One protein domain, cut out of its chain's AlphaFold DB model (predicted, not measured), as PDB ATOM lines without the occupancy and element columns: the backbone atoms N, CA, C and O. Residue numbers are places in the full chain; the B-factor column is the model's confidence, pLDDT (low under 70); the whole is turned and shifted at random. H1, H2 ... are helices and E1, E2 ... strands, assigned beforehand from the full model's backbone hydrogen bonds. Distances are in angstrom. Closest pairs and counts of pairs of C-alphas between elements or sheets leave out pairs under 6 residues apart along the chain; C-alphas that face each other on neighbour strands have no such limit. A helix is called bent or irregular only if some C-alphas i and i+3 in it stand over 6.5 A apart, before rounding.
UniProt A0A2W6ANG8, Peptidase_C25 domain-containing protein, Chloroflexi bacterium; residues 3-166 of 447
ATOM      1  N   LEU A   3     170.847 124.044 131.869       95.31
ATOM      2  CA  LEU A   3     171.905 124.878 132.421       95.31
ATOM      3  C   LEU A   3     172.039 124.641 133.923       95.31
ATOM      4  O   LEU A   3     171.048 124.697 134.644       95.31
ATOM      5  N   ILE A   4     173.265 124.402 134.383       97.38
ATOM      6  CA  ILE A   4     173.635 124.447 135.799       97.38
ATOM      7  C   ILE A   4     174.398 125.749 136.036       97.38
ATOM      8  O   ILE A   4     175.351 126.029 135.305       97.38
ATOM      9  N   ILE A   5     174.004 126.522 137.047       98.12
ATOM     10  CA  ILE A   5     174.731 127.723 137.478       98.12
ATOM     11  C   ILE A   5     175.168 127.630 138.938       98.12
ATOM     12  O   ILE A   5     174.502 126.998 139.758       98.12
ATOM     13  N   THR A   6     176.270 128.297 139.271       98.25
ATOM     14  CA  THR A   6     176.717 128.524 140.652       98.25
ATOM     15  C   THR A   6     177.624 129.751 140.728       98.25
ATOM     16  O   THR A   6     178.113 130.218 139.701       98.25
ATOM     17  N   ASN A   7     177.902 130.233 141.940       96.56
ATOM     18  CA  ASN A   7     178.962 131.207 142.209       96.56
ATOM     19  C   ASN A   7     180.200 130.482 142.775       96.56
ATOM     20  O   ASN A   7     180.148 129.887 143.857       96.56
ATOM     21  N   ARG A   8     181.303 130.466 142.019       96.19
ATOM     22  CA  ARG A   8     182.528 129.725 142.354       96.19
ATOM     23  C   ARG A   8     183.242 130.340 143.550       96.19
ATOM     24  O   ARG A   8     183.682 129.604 144.431       96.19
ATOM     25  N   THR A   9     183.357 131.664 143.584       95.00
ATOM     26  CA  THR A   9     184.047 132.404 144.647       95.00
ATOM     27  C   THR A   9     183.350 132.207 145.986       95.00
ATOM     28  O   THR A   9     184.015 131.928 146.981       95.00
ATOM     29  N   ARG A  10     182.012 132.246 146.015       94.75
ATOM     30  CA  ARG A  10     181.229 131.992 147.235       94.75
ATOM     31  C   ARG A  10     181.339 130.540 147.706       94.75
ATOM     32  O   ARG A  10     181.523 130.310 148.898       94.75
ATOM     33  N   LEU A  11     181.304 129.563 146.791       96.50
ATOM     34  CA  LEU A  11     181.540 128.160 147.157       96.50
ATOM     35  C   LEU A  11     182.946 127.951 147.729       96.50
ATOM     36  O   LEU A  11     183.094 127.261 148.737       96.50
ATOM     37  N   LEU A  12     183.967 128.553 147.111       96.69
ATOM     38  CA  LEU A  12     185.344 128.494 147.600       96.69
ATOM     39  C   LEU A  12     185.469 129.124 148.990       96.69
ATOM     40  O   LEU A  12     186.083 128.531 149.872       96.69
ATOM     41  N   ALA A  13     184.868 130.299 149.189       95.88
ATOM     42  CA  ALA A  13     184.890 131.005 150.465       95.88
ATOM     43  C   ALA A  13     184.201 130.204 151.578       95.88
ATOM     44  O   ALA A  13     184.711 130.153 152.695       95.88
ATOM     45  N   LYS A  14     183.071 129.551 151.275       96.38
ATOM     46  CA  LYS A  14     182.325 128.754 152.256       96.38
ATOM     47  C   LYS A  14     183.009 127.421 152.569       96.38
ATOM     48  O   LYS A  14     183.104 127.055 153.732       96.38
ATOM     49  N   TYR A  15     183.487 126.696 151.557       97.38
ATOM     50  CA  TYR A  15     183.883 125.287 151.701       97.38
ATOM     51  C   TYR A  15     185.386 125.009 151.579       97.38
ATOM     52  O   TYR A  15     185.816 123.860 151.739       97.38
ATOM     53  N   GLY A  16     186.191 126.025 151.268       97.81
ATOM     54  CA  GLY A  16     187.603 125.859 150.942       97.81
ATOM     55  C   GLY A  16     187.828 125.036 149.669       97.81
ATOM     56  O   GLY A  16     186.894 124.585 148.998       97.81
ATOM     57  N   GLU A  17     189.095 124.822 149.318       97.44
ATOM     58  CA  GLU A  17     189.460 124.135 148.072       97.44
ATOM     59  C   GLU A  17     188.960 122.686 148.022       97.44
ATOM     60  O   GLU A  17     188.401 122.255 147.014       97.44
ATOM     61  N   THR A  18     189.104 121.942 149.124       96.81
ATOM     62  CA  THR A  18     188.697 120.532 149.210       96.81
ATOM     63  C   THR A  18     187.187 120.361 149.060       96.81
ATOM     64  O   THR A  18     186.722 119.474 148.333       96.81
ATOM     65  N   GLY A  19     186.404 121.207 149.736       97.06
ATOM     66  CA  GLY A  19     184.951 121.155 149.656       97.06
ATOM     67  C   GLY A  19     184.447 121.588 148.280       97.06
ATOM     68  O   GLY A  19     183.638 120.873 147.685       97.06
ATOM     69  N   LEU A  20     185.009 122.663 147.708       97.38
ATOM     70  CA  LEU A  20     184.734 123.067 146.327       97.38
ATOM     71  C   LEU A  20     185.030 121.923 145.345       97.38
ATOM     72  O   LEU A  20     184.162 121.558 144.556       97.38
ATOM     73  N   ALA A  21     186.219 121.318 145.408       97.69
ATOM     74  CA  ALA A  21     186.602 120.223 144.517       97.69
ATOM     75  C   ALA A  21     185.620 119.042 144.598       97.69
ATOM     76  O   ALA A  21     185.225 118.490 143.568       97.69
ATOM     77  N   SER A  22     185.169 118.697 145.808       97.56
ATOM     78  CA  SER A  22     184.194 117.624 146.034       97.56
ATOM     79  C   SER A  22     182.823 117.951 145.434       97.56
ATOM     80  O   SER A  22     182.224 117.103 144.763       97.56
ATOM     81  N   ILE A  23     182.339 119.184 145.625       97.88
ATOM     82  CA  ILE A  23     181.069 119.664 145.062       97.88
ATOM     83  C   ILE A  23     181.130 119.632 143.534       97.88
ATOM     84  O   ILE A  23     180.264 119.032 142.896       97.88
ATOM     85  N   LEU A  24     182.185 120.195 142.939       96.19
ATOM     86  CA  LEU A  24     182.349 120.247 141.486       96.19
ATOM     87  C   LEU A  24     182.503 118.855 140.866       96.19
ATOM     88  O   LEU A  24     181.967 118.609 139.786       96.19
ATOM     89  N   ALA A  25     183.171 117.918 141.543       96.69
ATOM     90  CA  ALA A  25     183.264 116.536 141.081       96.69
ATOM     91  C   ALA A  25     181.885 115.853 141.016       96.69
ATOM     92  O   ALA A  25     181.574 115.199 140.019       96.69
ATOM     93  N   ASN A  26     181.033 116.038 142.032       96.88
ATOM     94  CA  ASN A  26     179.680 115.465 142.055       96.88
ATOM     95  C   ASN A  26     178.740 116.184 141.072       96.88
ATOM     96  O   ASN A  26     177.970 115.536 140.363       96.88
ATOM     97  N   ALA A  27     178.852 117.506 140.941       96.31
ATOM     98  CA  ALA A  27     178.093 118.265 139.953       96.31
ATOM     99  C   ALA A  27     178.496 117.898 138.514       96.31
ATOM    100  O   ALA A  27     177.639 117.776 137.639       96.31
ATOM    101  N   LYS A  28     179.781 117.602 138.277       94.06
ATOM    102  CA  LYS A  28     180.256 117.039 137.008       94.06
ATOM    103  C   LYS A  28     179.645 115.665 136.740       94.06
ATOM    104  O   LYS A  28     179.275 115.407 135.602       94.06
ATOM    105  N   GLN A  29     179.504 114.792 137.740       94.94
ATOM    106  CA  GLN A  29     178.812 113.509 137.550       94.94
ATOM    107  C   GLN A  29     177.355 113.720 137.124       94.94
ATOM    108  O   GLN A  29     176.924 113.108 136.149       94.94
ATOM    109  N   LEU A  30     176.625 114.631 137.778       94.38
ATOM    110  CA  LEU A  30     175.260 114.990 137.377       94.38
ATOM    111  C   LEU A  30     175.217 115.511 135.936       94.38
ATOM    112  O   LEU A  30     174.445 114.997 135.127       94.38
ATOM    113  N   TYR A  31     176.108 116.440 135.592       92.94
ATOM    114  CA  TYR A  31     176.267 116.954 134.234       92.94
ATOM    115  C   TYR A  31     176.478 115.831 133.203       92.94
ATOM    116  O   TYR A  31     175.839 115.835 132.153       92.94
ATOM    117  N   GLN A  32     177.313 114.828 133.502       92.12
ATOM    118  CA  GLN A  32     177.512 113.686 132.600       92.12
ATOM    119  C   GLN A  32     176.227 112.866 132.406       92.12
ATOM    120  O   GLN A  32     175.970 112.390 131.302       92.12
ATOM    121  N   THR A  33     175.375 112.737 133.432       91.50
ATOM    122  CA  THR A  33     174.064 112.073 133.273       91.50
ATOM    123  C   THR A  33     173.061 112.887 132.455       91.50
ATOM    124  O   THR A  33     172.116 112.316 131.910       91.50
ATOM    125  N   TRP A  34     173.215 114.212 132.388       90.56
ATOM    126  CA  TRP A  34     172.453 115.044 131.458       90.56
ATOM    127  C   TRP A  34     172.992 114.828 130.044       90.56
ATOM    128  O   TRP A  34     172.235 114.508 129.144       90.56
ATOM    129  N   LEU A  35     174.312 114.861 129.857       88.38
ATOM    130  CA  LEU A  35     174.919 114.668 128.539       88.38
ATOM    131  C   LEU A  35     174.578 113.304 127.910       88.38
ATOM    132  O   LEU A  35     174.396 113.217 126.700       88.38
ATOM    133  N   ALA A  36     174.478 112.250 128.724       86.62
ATOM    134  CA  ALA A  36     174.138 110.902 128.269       86.62
ATOM    135  C   ALA A  36     172.638 110.687 127.986       86.62
ATOM    136  O   ALA A  36     172.266 109.683 127.374       86.62
ATOM    137  N   ASP A  37     171.758 111.579 128.449       81.19
ATOM    138  CA  ASP A  37     170.323 111.455 128.219       81.19
ATOM    139  C   ASP A  37     169.969 112.086 126.869       81.19
ATOM    140  O   ASP A  37     169.831 113.300 126.744       81.19
ATOM    141  N   ASN A  38     169.768 111.239 125.855       67.56
ATOM    142  CA  ASN A  38     169.392 111.658 124.498       67.56
ATOM    143  C   ASN A  38     168.066 112.448 124.435       67.56
ATOM    144  O   ASN A  38     167.729 112.992 123.385       67.56
ATOM    145  N   ARG A  39     167.285 112.488 125.527       68.19
ATOM    146  CA  ARG A  39     166.069 113.310 125.640       68.19
ATOM    147  C   ARG A  39     166.363 114.735 126.101       68.19
ATOM    148  O   ARG A  39     165.480 115.582 126.020       68.19
ATOM    149  N   THR A  40     167.556 114.995 126.630       60.94
ATOM    150  CA  THR A  40     167.954 116.318 127.105       60.94
ATOM    151  C   THR A  40     168.794 117.049 126.068       60.94
ATOM    152  O   THR A  40     169.653 116.473 125.408       60.94
ATOM    153  N   GLN A  41     168.527 118.344 125.918       67.56
ATOM    154  CA  GLN A  41     169.349 119.235 125.103       67.56
ATOM    155  C   GLN A  41     170.744 119.402 125.731       67.56
ATOM    156  O   GLN A  41     170.890 119.223 126.941       67.56
ATOM    157  N   TYR A  42     171.740 119.803 124.931       74.94
ATOM    158  CA  TYR A  42     173.131 119.975 125.372       74.94
ATOM    159  C   TYR A  42     173.231 120.717 126.718       74.94
ATOM    160  O   TYR A  42     172.732 121.844 126.824       74.94
ATOM    161  N   PRO A  43     173.816 120.091 127.757       84.88
ATOM    162  CA  PRO A  43     173.942 120.719 129.057       84.88
ATOM    163  C   PRO A  43     175.124 121.694 129.091       84.88
ATOM    164  O   PRO A  43     176.189 121.421 128.528       84.88
ATOM    165  N   TYR A  44     174.965 122.788 129.830       90.44
ATOM    166  CA  TYR A  44     176.026 123.742 130.158       90.44
ATOM    167  C   TYR A  44     176.210 123.828 131.674       90.44
ATOM    168  O   TYR A  44     175.252 123.691 132.434       90.44
ATOM    169  N   PHE A  45     177.446 124.062 132.105       94.44
ATOM    170  CA  PHE A  45     177.781 124.369 133.492       94.44
ATOM    171  C   PHE A  45     178.482 125.724 133.510       94.44
ATOM    172  O   PHE A  45     179.519 125.866 132.863       94.44
ATOM    173  N   ILE A  46     177.919 126.701 134.221       95.31
ATOM    174  CA  ILE A  46     178.427 128.073 134.250       95.31
ATOM    175  C   ILE A  46     178.706 128.515 135.686       95.31
ATOM    176  O   ILE A  46     177.853 128.415 136.568       95.31
ATOM    177  N   TYR A  47     179.896 129.062 135.901       97.25
ATOM    178  CA  TYR A  47     180.194 129.903 137.053       97.25
ATOM    179  C   TYR A  47     179.816 131.341 136.699       97.25
ATOM    180  O   TYR A  47     180.352 131.904 135.746       97.25
ATOM    181  N   VAL A  48     178.870 131.928 137.431       96.69
ATOM    182  CA  VAL A  48     178.342 133.266 137.103       96.69
ATOM    183  C   VAL A  48     179.367 134.384 137.334       96.69
ATOM    184  O   VAL A  48     179.243 135.463 136.768       96.69
ATOM    185  N   ASP A  49     180.388 134.109 138.141       95.50
ATOM    186  CA  ASP A  49     181.432 135.024 138.604       95.50
ATOM    187  C   ASP A  49     182.815 134.756 137.973       95.50
ATOM    188  O   ASP A  49     183.790 135.408 138.336       95.50
ATOM    189  N   ASP A  50     182.931 133.812 137.031       95.00
ATOM    190  CA  ASP A  50     184.217 133.401 136.449       95.00
ATOM    191  C   ASP A  50     184.335 133.778 134.966       95.00
ATOM    192  O   ASP A  50     183.534 133.362 134.124       95.00
ATOM    193  N   ALA A  51     185.387 134.529 134.631       94.56
ATOM    194  CA  ALA A  51     185.633 134.986 133.265       94.56
ATOM    195  C   ALA A  51     185.846 133.821 132.284       94.56
ATOM    196  O   ALA A  51     185.337 133.854 131.165       94.56
ATOM    197  N   ALA A  52     186.569 132.770 132.687       94.38
ATOM    198  CA  ALA A  52     186.853 131.638 131.806       94.38
ATOM    199  C   ALA A  52     185.587 130.828 131.491       94.38
ATOM    200  O   ALA A  52     185.433 130.335 130.373       94.38
ATOM    201  N   SER A  53     184.653 130.739 132.442       93.31
ATOM    202  CA  SER A  53     183.351 130.104 132.246       93.31
ATOM    203  C   SER A  53     182.464 130.832 131.235       93.31
ATOM    204  O   SER A  53     181.633 130.189 130.592       93.31
ATOM    205  N   LEU A  54     182.603 132.153 131.115       93.56
ATOM    206  CA  LEU A  54     181.713 133.008 130.322       93.56
ATOM    207  C   LEU A  54     182.336 133.494 129.007       93.56
ATOM    208  O   LEU A  54     181.603 133.792 128.061       93.56
ATOM    209  N   ALA A  55     183.665 133.467 128.889       93.19
ATOM    210  CA  ALA A  55     184.391 133.819 127.672       93.19
ATOM    211  C   ALA A  55     183.930 133.049 126.413       93.19
ATOM    212  O   ALA A  55     183.761 133.693 125.376       93.19
ATOM    213  N   PRO A  56     183.631 131.728 126.451       90.50
ATOM    214  CA  PRO A  56     183.100 131.011 125.285       90.50
ATOM    215  C   PRO A  56     181.740 131.530 124.803       90.50
ATOM    216  O   PRO A  56     181.355 131.301 123.659       90.50
ATOM    217  N   LEU A  57     181.008 132.219 125.680       88.44
ATOM    218  CA  LEU A  57     179.736 132.860 125.377       88.44
ATOM    219  C   LEU A  57     179.914 134.356 125.076       88.44
ATOM    220  O   LEU A  57     178.927 135.025 124.802       88.44
ATOM    221  N   GLY A  58     181.130 134.911 125.123       91.62
ATOM    222  CA  GLY A  58     181.367 136.351 124.981       91.62
ATOM    223  C   GLY A  58     180.596 137.170 126.020       91.62
ATOM    224  O   GLY A  58     179.954 138.161 125.666       91.62
ATOM    225  N   LEU A  59     180.554 136.677 127.259       93.62
ATOM    226  CA  LEU A  59     179.885 137.282 128.407       93.62
ATOM    227  C   LEU A  59     180.908 137.661 129.471       93.62
ATOM    228  O   LEU A  59     181.914 136.975 129.637       93.62
ATOM    229  N   GLU A  60     180.605 138.721 130.209       93.56
ATOM    230  CA  GLU A  60     181.426 139.161 131.331       93.56
ATOM    231  C   GLU A  60     180.968 138.494 132.631       93.56
ATOM    232  O   GLU A  60     179.758 138.306 132.825       93.56
ATOM    233  N   PRO A  61     181.904 138.144 133.530       94.50
ATOM    234  CA  PRO A  61     181.562 137.652 134.852       94.50
ATOM    235  C   PRO A  61     180.841 138.710 135.670       94.50
ATOM    236  O   PRO A  61     181.104 139.909 135.569       94.50
ATOM    237  N   ILE A  62     179.963 138.238 136.548       92.31
ATOM    238  CA  ILE A  62     179.385 139.060 137.600       92.31
ATOM    239  C   ILE A  62     180.495 139.309 138.619       92.31
ATOM    240  O   ILE A  62     180.724 138.527 139.541       92.31
ATOM    241  N   THR A  63     181.251 140.381 138.397       77.75
ATOM    242  CA  THR A  63     182.319 140.810 139.295       77.75
ATOM    243  C   THR A  63     181.726 141.566 140.465       77.75
ATOM    244  O   THR A  63     181.016 142.555 140.281       77.75
ATOM    245  N   VAL A  64     182.067 141.130 141.670       62.28
ATOM    246  CA  VAL A  64     181.590 141.749 142.900       62.28
ATOM    247  C   VAL A  64     182.742 142.526 143.535       62.28
ATOM    248  O   VAL A  64     183.656 141.943 144.113       62.28
ATOM    249  N   SER A  65     182.724 143.853 143.405       46.19
ATOM    250  CA  SER A  65     183.632 144.746 144.135       46.19
ATOM    251  C   SER A  65     182.980 145.136 145.468       46.19
ATOM    252  O   SER A  65     182.288 146.146 145.541       46.19
ATOM    253  N   GLY A  66     183.176 144.333 146.521       52.62
ATOM    254  CA  GLY A  66     182.573 144.556 147.851       52.62
ATOM    255  C   GLY A  66     181.180 143.925 148.021       52.62
ATOM    256  O   GLY A  66     180.686 143.308 147.087       52.62
ATOM    257  N   PRO A  67     180.535 144.005 149.200       54.31
ATOM    258  CA  PRO A  67     179.228 143.383 149.421       54.31
ATOM    259  C   PRO A  67     178.146 144.073 148.574       54.31
ATOM    260  O   PRO A  67     177.688 145.163 148.907       54.31
ATOM    261  N   ILE A  68     177.742 143.437 147.473       62.91
ATOM    262  CA  ILE A  68     176.553 143.823 146.707       62.91
ATOM    263  C   ILE A  68     175.313 143.326 147.471       62.91
ATOM    264  O   ILE A  68     175.334 142.202 147.989       62.91
ATOM    265  N   PRO A  69     174.229 144.120 147.556       84.75
ATOM    266  CA  PRO A  69     172.950 143.637 148.063       84.75
ATOM    267  C   PRO A  69     172.508 142.366 147.326       84.75
ATOM    268  O   PRO A  69     172.558 142.303 146.101       84.75
ATOM    269  N   ALA A  70     172.043 141.348 148.055       87.94
ATOM    270  CA  ALA A  70     171.655 140.058 147.469       87.94
ATOM    271  C   ALA A  70     170.683 140.198 146.276       87.94
ATOM    272  O   ALA A  70     170.796 139.462 145.296       87.94
ATOM    273  N   GLN A  71     169.790 141.189 146.336       92.25
ATOM    274  CA  GLN A  71     168.840 141.511 145.276       92.25
ATOM    275  C   GLN A  71     169.521 141.939 143.963       92.25
ATOM    276  O   GLN A  71     169.153 141.455 142.893       92.25
ATOM    277  N   ASP A  72     170.539 142.800 144.022       92.75
ATOM    278  CA  ASP A  72     171.242 143.296 142.832       92.75
ATOM    279  C   ASP A  72     172.007 142.165 142.128       92.75
ATOM    280  O   ASP A  72     171.997 142.063 140.898       92.75
ATOM    281  N   GLU A  73     172.615 141.258 142.899       93.88
ATOM    282  CA  GLU A  73     173.250 140.058 142.342       93.88
ATOM    283  C   GLU A  73     172.214 139.113 141.718       93.88
ATOM    284  O   GLU A  73     172.449 138.581 140.630       93.88
ATOM    285  N   ALA A  74     171.039 138.947 142.335       95.62
ATOM    286  CA  ALA A  74     169.955 138.167 141.746       95.62
ATOM    287  C   ALA A  74     169.524 138.739 140.382       95.62
ATOM    288  O   ALA A  74     169.435 137.997 139.395       95.62
ATOM    289  N   HIS A  75     169.354 140.063 140.284       95.56
ATOM    290  CA  HIS A  75     169.075 140.750 139.020       95.56
ATOM    291  C   HIS A  75     170.195 140.562 137.987       95.56
ATOM    292  O   HIS A  75     169.903 140.263 136.824       95.56
ATOM    293  N   ALA A  76     171.464 140.680 138.385       95.81
ATOM    294  CA  ALA A  76     172.604 140.464 137.495       95.81
ATOM    295  C   ALA A  76     172.624 139.034 136.928       95.81
ATOM    296  O   ALA A  76     172.805 138.849 135.721       95.81
ATOM    297  N   ILE A  77     172.349 138.027 137.762       97.25
ATOM    298  CA  ILE A  77     172.255 136.626 137.333       97.25
ATOM    299  C   ILE A  77     171.081 136.435 136.363       97.25
ATOM    300  O   ILE A  77     171.256 135.815 135.316       97.25
ATOM    301  N   ARG A  78     169.898 136.999 136.629       97.06
ATOM    302  CA  ARG A  78     168.770 136.937 135.677       97.06
ATOM    303  C   ARG A  78     169.115 137.578 134.329       97.06
ATOM    304  O   ARG A  78     168.809 137.005 133.283       97.06
ATOM    305  N   ASN A  79     169.786 138.729 134.339       96.12
ATOM    306  CA  ASN A  79     170.239 139.396 133.116       96.12
ATOM    307  C   ASN A  79     171.251 138.541 132.346       96.12
ATOM    308  O   ASN A  79     171.150 138.430 131.123       96.12
ATOM    309  N   LEU A  80     172.167 137.878 133.056       96.38
ATOM    310  CA  LEU A  80     173.098 136.916 132.474       96.38
ATOM    311  C   LEU A  80     172.350 135.762 131.788       96.38
ATOM    312  O   LEU A  80     172.637 135.459 130.632       96.38
ATOM    313  N   LEU A  81     171.346 135.166 132.444       97.00
ATOM    314  CA  LEU A  81     170.518 134.097 131.864       97.00
ATOM    315  C   LEU A  81     169.806 134.549 130.579       97.00
ATOM    316  O   LEU A  81     169.829 133.836 129.575       97.00
ATOM    317  N   ASN A  82     169.227 135.752 130.575       96.06
ATOM    318  CA  ASN A  82     168.603 136.332 129.382       96.06
ATOM    319  C   ASN A  82     169.625 136.567 128.257       96.06
ATOM    320  O   ASN A  82     169.354 136.266 127.092       96.06
ATOM    321  N   ALA A  83     170.818 137.058 128.593       95.12
ATOM    322  CA  ALA A  83     171.882 137.296 127.624       95.12
ATOM    323  C   ALA A  83     172.422 135.987 127.021       95.12
ATOM    324  O   ALA A  83     172.757 135.943 125.836       95.12
ATOM    325  N   ILE A  84     172.493 134.910 127.806       93.38
ATOM    326  CA  ILE A  84     172.845 133.573 127.312       93.38
ATOM    327  C   ILE A  84     171.836 133.124 126.243       93.38
ATOM    328  O   ILE A  84     172.232 132.691 125.162       93.38
ATOM    329  N   GLU A  85     170.535 133.277 126.494       93.00
ATOM    330  CA  GLU A  85     169.499 132.863 125.539       93.00
ATOM    331  C   GLU A  85     169.464 133.706 124.267       93.00
ATOM    332  O   GLU A  85     169.188 133.174 123.188       93.00
ATOM    333  N   ALA A  86     169.794 134.996 124.370       91.25
ATOM    334  CA  ALA A  86     169.904 135.892 123.221       91.25
ATOM    335  C   ALA A  86     170.953 135.421 122.191       91.25
ATOM    336  O   ALA A  86     170.905 135.835 121.035       91.25
ATOM    337  N   ARG A  87     171.870 134.523 122.580       84.69
ATOM    338  CA  ARG A  87     172.906 133.944 121.708       84.69
ATOM    339  C   ARG A  87     172.497 132.646 121.007       84.69
ATOM    340  O   ARG A  87     173.291 132.100 120.247       84.69
ATOM    341  N   GLY A  88     171.264 132.173 121.199       74.94
ATOM    342  CA  GLY A  88     170.628 131.248 120.253       74.94
ATOM    343  C   GLY A  88     170.114 129.923 120.812       74.94
ATOM    344  O   GLY A  88     169.470 129.186 120.071       74.94
ATOM    345  N   GLN A  89     170.321 129.608 122.094       80.62
ATOM    346  CA  GLN A  89     169.681 128.445 122.719       80.62
ATOM    347  C   GLN A  89     168.880 128.854 123.948       80.62
ATOM    348  O   GLN A  89     169.417 129.386 124.916       80.62
ATOM    349  N   ARG A  90     167.575 128.561 123.926       90.69
ATOM    350  CA  ARG A  90     166.708 128.771 125.088       90.69
ATOM    351  C   ARG A  90     167.062 127.802 126.205       90.69
ATOM    352  O   ARG A  90     167.193 126.604 125.961       90.69
ATOM    353  N   ILE A  91     167.164 128.307 127.424       94.38
ATOM    354  CA  ILE A  91     167.281 127.520 128.647       94.38
ATOM    355  C   ILE A  91     165.904 126.915 128.921       94.38
ATOM    356  O   ILE A  91     164.920 127.623 129.111       94.38
ATOM    357  N   GLU A  92     165.829 125.593 128.891       93.81
ATOM    358  CA  GLU A  92     164.611 124.856 129.208       93.81
ATOM    359  C   GLU A  92     164.585 124.533 130.700       93.81
ATOM    360  O   GLU A  92     163.643 124.907 131.385       93.81
ATOM    361  N   HIS A  93     165.658 123.925 131.211       96.00
ATOM    362  CA  HIS A  93     165.832 123.648 132.634       96.00
ATOM    363  C   HIS A  93     167.012 124.445 133.184       96.00
ATOM    364  O   HIS A  93     168.083 124.470 132.571       96.00
ATOM    365  N   LEU A  94     166.817 125.053 134.352       98.06
ATOM    366  CA  LEU A  94     167.845 125.759 135.106       98.06
ATOM    367  C   LEU A  94     168.003 125.090 136.467       98.06
ATOM    368  O   LEU A  94     167.057 125.061 137.247       98.06
ATOM    369  N   LEU A  95     169.197 124.588 136.760       98.56
ATOM    370  CA  LEU A  95     169.564 124.122 138.088       98.56
ATOM    371  C   LEU A  95     170.507 125.131 138.747       98.56
ATOM    372  O   LEU A  95     171.618 125.361 138.270       98.56
ATOM    373  N   ILE A  96     170.073 125.702 139.864       98.81
ATOM    374  CA  ILE A  96     170.897 126.540 140.733       98.81
ATOM    375  C   ILE A  96     171.608 125.630 141.734       98.81
ATOM    376  O   ILE A  96     170.955 124.878 142.456       98.81
ATOM    377  N   LEU A  97     172.936 125.670 141.787       98.44
ATOM    378  CA  LEU A  97     173.721 124.888 142.739       98.44
ATOM    379  C   LEU A  97     174.150 125.771 143.922       98.44
ATOM    380  O   LEU A  97     174.858 126.757 143.742       98.44
ATOM    381  N   GLY A  98     173.734 125.390 145.131       98.00
ATOM    382  CA  GLY A  98     173.935 126.148 146.365       98.00
ATOM    383  C   GLY A  98     172.672 126.878 146.845       98.00
ATOM    384  O   GLY A  98     171.710 127.103 146.106       98.00
ATOM    385  N   GLY A  99     172.656 127.214 148.129       97.62
ATOM    386  CA  GLY A  99     171.608 127.985 148.792       97.62
ATOM    387  C   GLY A  99     171.799 129.498 148.623       97.62
ATOM    388  O   GLY A  99     172.642 129.933 147.828       97.62
ATOM    389  N   PRO A 100     171.036 130.319 149.367       96.44
ATOM    390  CA  PRO A 100     170.959 131.770 149.161       96.44
ATOM    391  C   PRO A 100     172.287 132.505 149.387       96.44
ATOM    392  O   PRO A 100     172.538 133.545 148.784       96.44
ATOM    393  N   ASN A 101     173.182 131.940 150.202       94.62
ATOM    394  CA  ASN A 101     174.519 132.493 150.419       94.62
ATOM    395  C   ASN A 101     175.459 132.265 149.223       94.62
ATOM    396  O   ASN A 101     176.468 132.957 149.114       94.62
ATOM    397  N   ILE A 102     175.137 131.341 148.312       96.38
ATOM    398  CA  ILE A 102     175.913 131.051 147.096       96.38
ATOM    399  C   ILE A 102     175.277 131.717 145.876       96.38
ATOM    400  O   ILE A 102     175.952 132.449 145.163       96.38
ATOM    401  N   VAL A 103     173.983 131.488 145.654       97.62
ATOM    402  CA  VAL A 103     173.177 132.170 144.635       97.62
ATOM    403  C   VAL A 103     171.927 132.689 145.343       97.62
ATOM    404  O   VAL A 103     171.167 131.857 145.841       97.62
ATOM    405  N   PRO A 104     171.707 134.009 145.435       97.44
ATOM    406  CA  PRO A 104     170.620 134.574 146.234       97.44
ATOM    407  C   PRO A 104     169.231 134.136 145.748       97.44
ATOM    408  O   PRO A 104     169.074 133.643 144.634       97.44
ATOM    409  N   PHE A 105     168.221 134.277 146.604       98.19
ATOM    410  CA  PHE A 105     166.831 134.357 146.146       98.19
ATOM    411  C   PHE A 105     166.541 135.785 145.684       98.19
ATOM    412  O   PHE A 105     167.213 136.724 146.116       98.19
ATOM    413  N   PHE A 106     165.504 135.961 144.868       98.00
ATOM    414  CA  PHE A 106     164.853 137.264 144.777       98.00
ATOM    415  C   PHE A 106     163.995 137.485 146.020       98.00
ATOM    416  O   PHE A 106     163.275 136.574 146.418       98.00
ATOM    417  N   ALA A 107     164.036 138.688 146.584       96.94
ATOM    418  CA  ALA A 107     163.009 139.184 147.489       96.94
ATOM    419  C   ALA A 107     161.977 139.955 146.651       96.94
ATOM    420  O   ALA A 107     162.311 140.972 146.037       96.94
ATOM    421  N   LEU A 108     160.766 139.412 146.546       97.31
ATOM    422  CA  LEU A 108     159.650 139.998 145.802       97.31
ATOM    423  C   LEU A 108     158.663 140.663 146.756       97.31
ATOM    424  O   LEU A 108     158.553 140.251 147.911       97.31
ATOM    425  N   ASP A 109     157.928 141.652 146.254       96.69
ATOM    426  CA  ASP A 109     156.837 142.270 147.005       96.69
ATOM    427  C   ASP A 109     155.826 141.199 147.434       96.69
ATOM    428  O   ASP A 109     155.472 140.312 146.652       96.69
ATOM    429  N   ASN A 110     155.392 141.266 148.691       97.19
ATOM    430  CA  ASN A 110     154.345 140.401 149.219       97.19
ATOM    431  C   ASN A 110     152.976 141.009 148.873       97.19
ATOM    432  O   ASN A 110     152.687 142.109 149.352       97.19
ATOM    433  N   PRO A 111     152.148 140.349 148.042       96.88
ATOM    434  CA  PRO A 111     150.842 140.893 147.674       96.88
ATOM    435  C   PRO A 111     149.843 140.815 148.840       96.88
ATOM    436  O   PRO A 111     148.911 141.608 148.896       96.88
ATOM    437  N   VAL A 112     150.066 139.919 149.807       96.19
ATOM    438  CA  VAL A 112     149.179 139.714 150.957       96.19
ATOM    439  C   VAL A 112     149.648 140.536 152.155       96.19
ATOM    440  O   VAL A 112     150.833 140.592 152.480       96.19
ATOM    441  N   LEU A 113     148.702 141.145 152.871       93.56
ATOM    442  CA  LEU A 113     148.974 141.830 154.136       93.56
ATOM    443  C   LEU A 113     149.052 140.831 155.297       93.56
ATOM    444  O   LEU A 113     148.085 140.639 156.038       93.56
ATOM    445  N   ASP A 114     150.219 140.222 155.472       95.31
ATOM    446  CA  ASP A 114     150.513 139.318 156.582       95.31
ATOM    447  C   ASP A 114     151.859 139.629 157.258       95.31
ATOM    448  O   ASP A 114     152.313 140.773 157.279       95.31
ATOM    449  N   VAL A 115     152.450 138.631 157.921       93.50
ATOM    450  CA  VAL A 115     153.695 138.789 158.682       93.50
ATOM    451  C   VAL A 115     154.950 138.779 157.807       93.50
ATOM    452  O   VAL A 115     156.029 139.075 158.320       93.50
ATOM    453  N   ASP A 116     154.843 138.425 156.525       96.44
ATOM    454  CA  ASP A 116     155.999 138.326 155.643       96.44
ATOM    455  C   ASP A 116     156.341 139.685 155.024       96.44
ATOM    456  O   ASP A 116     155.515 140.340 154.393       96.44
ATOM    457  N   GLU A 117     157.601 140.097 155.150       94.56
ATOM    458  CA  GLU A 117     158.073 141.349 154.544       94.56
ATOM    459  C   GLU A 117     158.251 141.234 153.023       94.56
ATOM    460  O   GLU A 117     158.070 142.208 152.295       94.56
ATOM    461  N   ALA A 118     158.631 140.048 152.540       96.81
ATOM    462  CA  ALA A 118     158.892 139.774 151.132       96.81
ATOM    463  C   ALA A 118     158.744 138.280 150.828       96.81
ATOM    464  O   ALA A 118     159.041 137.432 151.673       96.81
ATOM    465  N   VAL A 119     158.379 137.950 149.590       98.19
ATOM    466  CA  VAL A 119     158.344 136.569 149.095       98.19
ATOM    467  C   VAL A 119     159.709 136.203 148.521       98.19
ATOM    468  O   VAL A 119     160.137 136.745 147.499       98.19
ATOM    469  N   LEU A 120     160.411 135.267 149.166       98.12
ATOM    470  CA  LEU A 120     161.685 134.755 148.658       98.12
ATOM    471  C   LEU A 120     161.430 133.755 147.526       98.12
ATOM    472  O   LEU A 120     160.812 132.720 147.753       98.12
ATOM    473  N   SER A 121     161.912 134.016 146.311       98.44
ATOM    474  CA  SER A 121     161.576 133.168 145.160       98.44
ATOM    475  C   SER A 121     162.721 132.974 144.171       98.44
ATOM    476  O   SER A 121     163.566 133.848 143.961       98.44
ATOM    477  N   ASP A 122     162.709 131.809 143.522       98.69
ATOM    478  CA  ASP A 122     163.538 131.494 142.356       98.69
ATOM    479  C   ASP A 122     162.808 131.759 141.027       98.69
ATOM    480  O   ASP A 122     163.440 131.729 139.966       98.69
ATOM    481  N   ASN A 123     161.498 132.050 141.050       98.25
ATOM    482  CA  ASN A 123     160.705 132.278 139.840       98.25
ATOM    483  C   ASN A 123     161.326 133.303 138.881       98.25
ATOM    484  O   ASN A 123     161.374 133.011 137.681       98.25
ATOM    485  N   PRO A 124     161.865 134.454 139.336       98.44
ATOM    486  CA  PRO A 124     162.400 135.445 138.407       98.44
ATOM    487  C   PRO A 124     163.625 134.953 137.621       98.44
ATOM    488  O   PRO A 124     163.865 135.436 136.514       98.44
ATOM    489  N   TYR A 125     164.370 133.950 138.109       98.56
ATOM    490  CA  TYR A 125     165.405 133.283 137.300       98.56
ATOM    491  C   TYR A 125     164.812 132.492 136.132       98.56
ATOM    492  O   TYR A 125     165.452 132.317 135.091       98.56
ATOM    493  N   GLY A 126     163.578 132.019 136.277       97.56
ATOM    494  CA  GLY A 126     162.853 131.299 135.245       97.56
ATOM    495  C   GLY A 126     162.093 132.189 134.269       97.56
ATOM    496  O   GLY A 126     161.606 131.688 133.262       97.56
ATOM    497  N   VAL A 127     162.018 133.495 134.511       96.31
ATOM    498  CA  VAL A 127     161.210 134.426 133.715       96.31
ATOM    499  C   VAL A 127     162.082 135.179 132.715       96.31
ATOM    500  O   VAL A 127     163.156 135.695 133.047       96.31
ATOM    501  N   ARG A 128     161.613 135.258 131.467       92.81
ATOM    502  CA  ARG A 128     162.222 136.069 130.400       92.81
ATOM    503  C   ARG A 128     161.641 137.481 130.354       92.81
ATOM    504  O   ARG A 128     162.375 138.422 130.071       92.81
ATOM    505  N   GLY A 129     160.333 137.597 130.601       89.00
ATOM    506  CA  GLY A 129     159.570 138.849 130.608       89.00
ATOM    507  C   GLY A 129     159.644 139.587 131.943       89.00
ATOM    508  O   GLY A 129     160.670 139.531 132.607       89.00
ATOM    509  N   SER A 130     158.570 140.276 132.330       86.50
ATOM    510  CA  SER A 130     158.452 141.009 133.603       86.50
ATOM    511  C   SER A 130     157.607 140.292 134.660       86.50
ATOM    512  O   SER A 130     157.787 140.558 135.841       86.50
ATOM    513  N   ASP A 131     156.707 139.405 134.235       93.06
ATOM    514  CA  ASP A 131     155.764 138.693 135.097       93.06
ATOM    515  C   ASP A 131     156.441 137.509 135.806       93.06
ATOM    516  O   ASP A 131     156.936 136.591 135.153       93.06
ATOM    517  N   ASN A 132     156.467 137.544 137.141       96.06
ATOM    518  CA  ASN A 132     157.129 136.535 137.964       96.06
ATOM    519  C   ASN A 132     156.232 135.342 138.344       96.06
ATOM    520  O   ASN A 132     156.726 134.397 138.965       96.06
ATOM    521  N   LEU A 133     154.945 135.359 137.984       96.44
ATOM    522  CA  LEU A 133     153.966 134.368 138.434       96.44
ATOM    523  C   LEU A 133     154.147 133.013 137.740       96.44
ATOM    524  O   LEU A 133     154.118 131.967 138.386       96.44
ATOM    525  N   VAL A 134     154.380 133.007 136.423       95.69
ATOM    526  CA  VAL A 134     154.515 131.770 135.632       95.69
ATOM    527  C   VAL A 134     155.852 131.758 134.881       95.69
ATOM    528  O   VAL A 134     155.966 132.363 133.814       95.69
ATOM    529  N   PRO A 135     156.873 131.042 135.393       96.44
ATOM    530  CA  PRO A 135     158.181 130.972 134.750       96.44
ATOM    531  C   PRO A 135     158.161 130.362 133.342       96.44
ATOM    532  O   PRO A 135     157.402 129.440 133.045       96.44
ATOM    533  N   ASP A 136     159.082 130.810 132.485       95.12
ATOM    534  CA  ASP A 136     159.305 130.246 131.152       95.12
ATOM    535  C   ASP A 136     160.422 129.180 131.104       95.12
ATOM    536  O   ASP A 136     160.618 128.524 130.072       95.12
ATOM    537  N   ARG A 137     161.221 129.075 132.173       97.00
ATOM    538  CA  ARG A 137     162.256 128.056 132.394       97.00
ATOM    539  C   ARG A 137     161.861 127.210 133.596       97.00
ATOM    540  O   ARG A 137     161.317 127.712 134.575       97.00
ATOM    541  N   TYR A 138     162.204 125.935 133.550       97.81
ATOM    542  CA  TYR A 138     161.963 124.982 134.623       97.81
ATOM    543  C   TYR A 138     163.100 125.076 135.641       97.81
ATOM    544  O   TYR A 138     164.165 124.480 135.454       97.81
ATOM    545  N   VAL A 139     162.892 125.880 136.683       98.62
ATOM    546  CA  VAL A 139     163.910 126.156 137.703       98.62
ATOM    547  C   VAL A 139     163.850 125.111 138.812       98.62
ATOM    548  O   VAL A 139     162.777 124.771 139.306       98.62
ATOM    549  N   GLY A 140     165.016 124.613 139.203       98.69
ATOM    550  CA  GLY A 140     165.223 123.897 140.451       98.69
ATOM    551  C   GLY A 140     166.492 124.393 141.132       98.69
ATOM    552  O   GLY A 140     167.394 124.923 140.481       98.69
ATOM    553  N   ARG A 141     166.576 124.205 142.444       98.81
ATOM    554  CA  ARG A 141     167.751 124.549 143.245       98.81
ATOM    555  C   ARG A 141     168.244 123.327 144.008       98.81
ATOM    556  O   ARG A 141     167.465 122.598 144.601       98.81
ATOM    557  N   MET A 142     169.544 123.087 144.034       98.19
ATOM    558  CA  MET A 142     170.175 122.146 144.960       98.19
ATOM    559  C   MET A 142     170.802 122.947 146.094       98.19
ATOM    560  O   MET A 142     171.957 123.360 145.961       98.19
ATOM    561  N   PRO A 143     170.047 123.231 147.170       97.81
ATOM    562  CA  PRO A 143     170.535 124.086 148.231       97.81
ATOM    563  C   PRO A 143     171.627 123.391 149.041       97.81
ATOM    564  O   PRO A 143     171.632 122.169 149.214       97.81
ATOM    565  N   ASP A 144     172.541 124.200 149.557       95.75
ATOM    566  CA  ASP A 144     173.398 123.809 150.659       95.75
ATOM    567  C   ASP A 144     172.723 124.112 152.008       95.75
ATOM    568  O   ASP A 144     171.575 124.552 152.066       95.75
ATOM    569  N   ALA A 145     173.425 123.825 153.102       95.12
ATOM    570  CA  ALA A 145     172.957 124.085 154.458       95.12
ATOM    571  C   ALA A 145     174.029 124.844 155.248       95.12
ATOM    572  O   ALA A 145     175.185 124.931 154.821       95.12
ATOM    573  N   GLU A 146     173.633 125.394 156.394       94.19
ATOM    574  CA  GLU A 146     174.561 125.835 157.435       94.19
ATOM    575  C   GLU A 146     174.828 124.713 158.464       94.19
ATOM    576  O   GLU A 146     174.012 123.799 158.615       94.19
ATOM    577  N   PRO A 147     175.955 124.747 159.198       93.81
ATOM    578  CA  PRO A 147     177.152 125.547 158.911       93.81
ATOM    579  C   PRO A 147     177.834 125.065 157.613       93.81
ATOM    580  O   PRO A 147     177.262 124.281 156.864       93.81
ATOM    581  N   ALA A 148     179.063 125.512 157.340       91.50
ATOM    582  CA  ALA A 148     179.861 125.141 156.165       91.50
ATOM    583  C   ALA A 148     180.281 123.646 156.096       91.50
ATOM    584  O   ALA A 148     181.460 123.309 156.038       91.50
ATOM    585  N   ASP A 149     179.304 122.740 156.052       91.81
ATOM    586  CA  ASP A 149     179.438 121.319 155.745       91.81
ATOM    587  C   ASP A 149     178.836 121.040 154.360       91.81
ATOM    588  O   ASP A 149     177.666 121.319 154.094       91.81
ATOM    589  N   ALA A 150     179.651 120.511 153.446       94.12
ATOM    590  CA  ALA A 150     179.219 120.201 152.084       94.12
ATOM    591  C   ALA A 150     178.382 118.912 152.010       94.12
ATOM    592  O   ALA A 150     177.734 118.658 150.994       94.12
ATOM    593  N   THR A 151     178.383 118.082 153.060       93.44
ATOM    594  CA  THR A 151     177.759 116.752 153.070       93.44
ATOM    595  C   THR A 151     176.296 116.754 152.612       93.44
ATOM    596  O   THR A 151     175.960 115.921 151.765       93.44
ATOM    597  N   PRO A 152     175.417 117.666 153.077       93.06
ATOM    598  CA  PRO A 152     174.027 117.713 152.618       93.06
ATOM    599  C   PRO A 152     173.906 117.941 151.105       93.06
ATOM    600  O   PRO A 152     173.184 117.209 150.427       93.06
ATOM    601  N   LEU A 153     174.680 118.886 150.560       96.19
ATOM    602  CA  LEU A 153     174.697 119.190 149.128       96.19
ATOM    603  C   LEU A 153     175.250 118.017 148.306       96.19
ATOM    604  O   LEU A 153     174.685 117.648 147.274       96.19
ATOM    605  N   LEU A 154     176.331 117.390 148.779       96.56
ATOM    606  CA  LEU A 154     176.916 116.214 148.134       96.56
ATOM    607  C   LEU A 154     175.911 115.058 148.067       96.56
ATOM    608  O   LEU A 154     175.788 114.415 147.024       96.56
ATOM    609  N   ARG A 155     175.138 114.825 149.134       93.62
ATOM    610  CA  ARG A 155     174.084 113.800 149.138       93.62
ATOM    611  C   ARG A 155     172.941 114.116 148.183       93.62
ATOM    612  O   ARG A 155     172.466 113.200 147.509       93.62
ATOM    613  N   ALA A 156     172.526 115.377 148.082       95.12
ATOM    614  CA  ALA A 156     171.510 115.791 147.116       95.12
ATOM    615  C   ALA A 156     171.980 115.539 145.666       95.12
ATOM    616  O   ALA A 156     171.258 114.926 144.875       95.12
ATOM    617  N   LEU A 157     173.228 115.904 145.340       96.44
ATOM    618  CA  LEU A 157     173.843 115.637 144.032       96.44
ATOM    619  C   LEU A 157     173.920 114.135 143.720       96.44
ATOM    620  O   LEU A 157     173.512 113.696 142.643       96.44
ATOM    621  N   GLN A 158     174.398 113.331 144.671       95.06
ATOM    622  CA  GLN A 158     174.489 111.873 144.530       95.06
ATOM    623  C   GLN A 158     173.112 111.231 144.350       95.06
ATOM    624  O   GLN A 158     172.949 110.317 143.537       95.06
ATOM    625  N   THR A 159     172.107 111.732 145.068       94.31
ATOM    626  CA  THR A 159     170.717 111.291 144.929       94.31
ATOM    627  C   THR A 159     170.192 111.595 143.535       94.31
ATOM    628  O   THR A 159     169.607 110.706 142.916       94.31
ATOM    629  N   ALA A 160     170.440 112.787 142.988       94.25
ATOM    630  CA  ALA A 160     170.036 113.122 141.625       94.25
ATOM    631  C   ALA A 160     170.720 112.224 140.582       94.25
ATOM    632  O   ALA A 160     170.031 111.630 139.751       94.25
ATOM    633  N   VAL A 161     172.041 112.018 140.685       93.31
ATOM    634  CA  VAL A 161     172.796 111.097 139.811       93.31
ATOM    635  C   VAL A 161     172.199 109.690 139.856       93.31
ATOM    636  O   VAL A 161     171.832 109.139 138.818       93.31
ATOM    637  N   LYS A 162     172.031 109.121 141.057       91.44
ATOM    638  CA  LYS A 162     171.425 107.794 141.256       91.44
ATOM    639  C   LYS A 162     169.992 107.739 140.727       91.44
ATOM    640  O   LYS A 162     169.557 106.720 140.193       91.44
ATOM    641  N   THR A 163     169.239 108.824 140.882       89.94
ATOM    642  CA  THR A 163     167.838 108.865 140.467       89.94
ATOM    643  C   THR A 163     167.702 108.811 138.951       89.94
ATOM    644  O   THR A 163     166.787 108.142 138.469       89.94
ATOM    645  N   ARG A 164     168.625 109.446 138.218       87.50
ATOM    646  CA  ARG A 164     168.667 109.462 136.748       87.50
ATOM    647  C   ARG A 164     169.182 108.170 136.132       87.50
ATOM    648  O   ARG A 164     168.695 107.770 135.081       87.50
ATOM    649  N   THR A 165     170.174 107.535 136.753       83.19
ATOM    650  CA  THR A 165     170.806 106.323 136.202       83.19
ATOM    651  C   THR A 165     169.948 105.076 136.370       83.19
ATOM    652  O   THR A 165     170.079 104.129 135.600       83.19
ATOM    653  N   VAL A 166     169.040 105.073 137.347       78.00
ATOM    654  CA  VAL A 166     168.032 104.024 137.493       78.00
ATOM    655  C   VAL A 166     166.820 104.381 136.622       78.00
ATOM    656  O   VAL A 166     166.222 105.436 136.853       78.00
TER     657      VAL A 166
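AT A GLANCE: This is residues 3 to 166 of the 447 residues of the protein "Peptidase_C25 domain-containing protein" of Chloroflexi bacterium (UniProt A0A2W6ANG8). A four-stranded parallel sheet stands in the middle, with the kinked helix H1 over one face and H5 side by side with H1. On the opposite face short H4 covers edge strand E6, H3 packs on H4, and the small hairpin E4 E5 packs on H3 through E4; H2 lies beside the other edge strand, E2. The 164 printed residues hold five named helices and six named strands in the order E1 H1 E2 H2 H3 E3 E4 E5 H4 E6 H5, a mixed class, and the large sheet runs E2 E1 E3 E6. The whole is compact and rounded, with a radius of gyration of the C-alphas of 15.9 A and spans of 45 by 39 by 35 A.

IN THESE COORDINATES: Find C-alpha 3 at (171.905, 124.878, 132.421), where E1, residues 3 to 6, begins; its sheet also has E2, 43 to 47, E3, 93 to 97, and E6, 138 to 142, 13.5 A long. H1, residues 8 to 35, spans 21.8 A with a kink of 126 degrees near residue 15; it is irregular, C-alphas 14 and 17 being 9.5 A apart. H2, residues 51 to 57, is irregular too, with C-alphas 53 and 56 7.0 A apart. H3, residues 70 to 85, begins at C-alpha 70 (171.655, 140.058, 147.469) and spans 23.2 A. E4 is 106 to 108, E5 119 to 121, H4 123 to 126. H5, residues 151 to 165, runs 21.0 A to C-alpha 165 at (170.806, 106.323, 136.202).

HOW THE PARTS SIT: In the sheet, look for N 4 and O 44 at 2.9 A between E2 and E1, N 95 and O 3 at 2.8 A between E1 and E3, and N 142 and O 96 at 2.8 A between E3 and E6. E1, H1, E2 form a strand-helix-strand unit, parallel neighbours joined through a helix, with a right-handed crossover; E2, H2 H3, E3 form a split one, also right-handed, with E1 between its strands. H1 runs along the strands at a height over the sheet of 8.4 A. H5 only grazes the sheet and touches residues 22 to 33 of H1, closest at C-alphas Leu 30 and Val 161, 5.2 A, at a shallow tilt of 7 degrees, the same way. H4 is on the opposite face from H1, and H3 touches it with residues 77 to 81, closest at C-alphas Arg 78 and Tyr 125, 5.2 A. In the antiparallel hairpin E4 E5, N 108 and O 119 are 2.9 A apart; the closest C-alphas of H3 and E4 are Gln 71 and Phe 106, 5.8 A. H2 only grazes the sheet, with residues 52 to 54. Every O i to N i+4 pair is within hydrogen-bond range in H3 and H5, 22 of 24 in H1 and 1 of 3 in H2, which has 2 of 4 O i to N i+3 pairs; H4 is too short for an i+4 pair.

THE WHOLE: The C-alphas of Ala 36 and Leu 113 are the two farthest apart, 47.5 A. The printed part has no cut; the links H2 to H3 and H4 to E6 are long. Look for pLDDT under 70 at residues 38 to 41 and 64 to 68; the mean of the printed part of this model is 92.4.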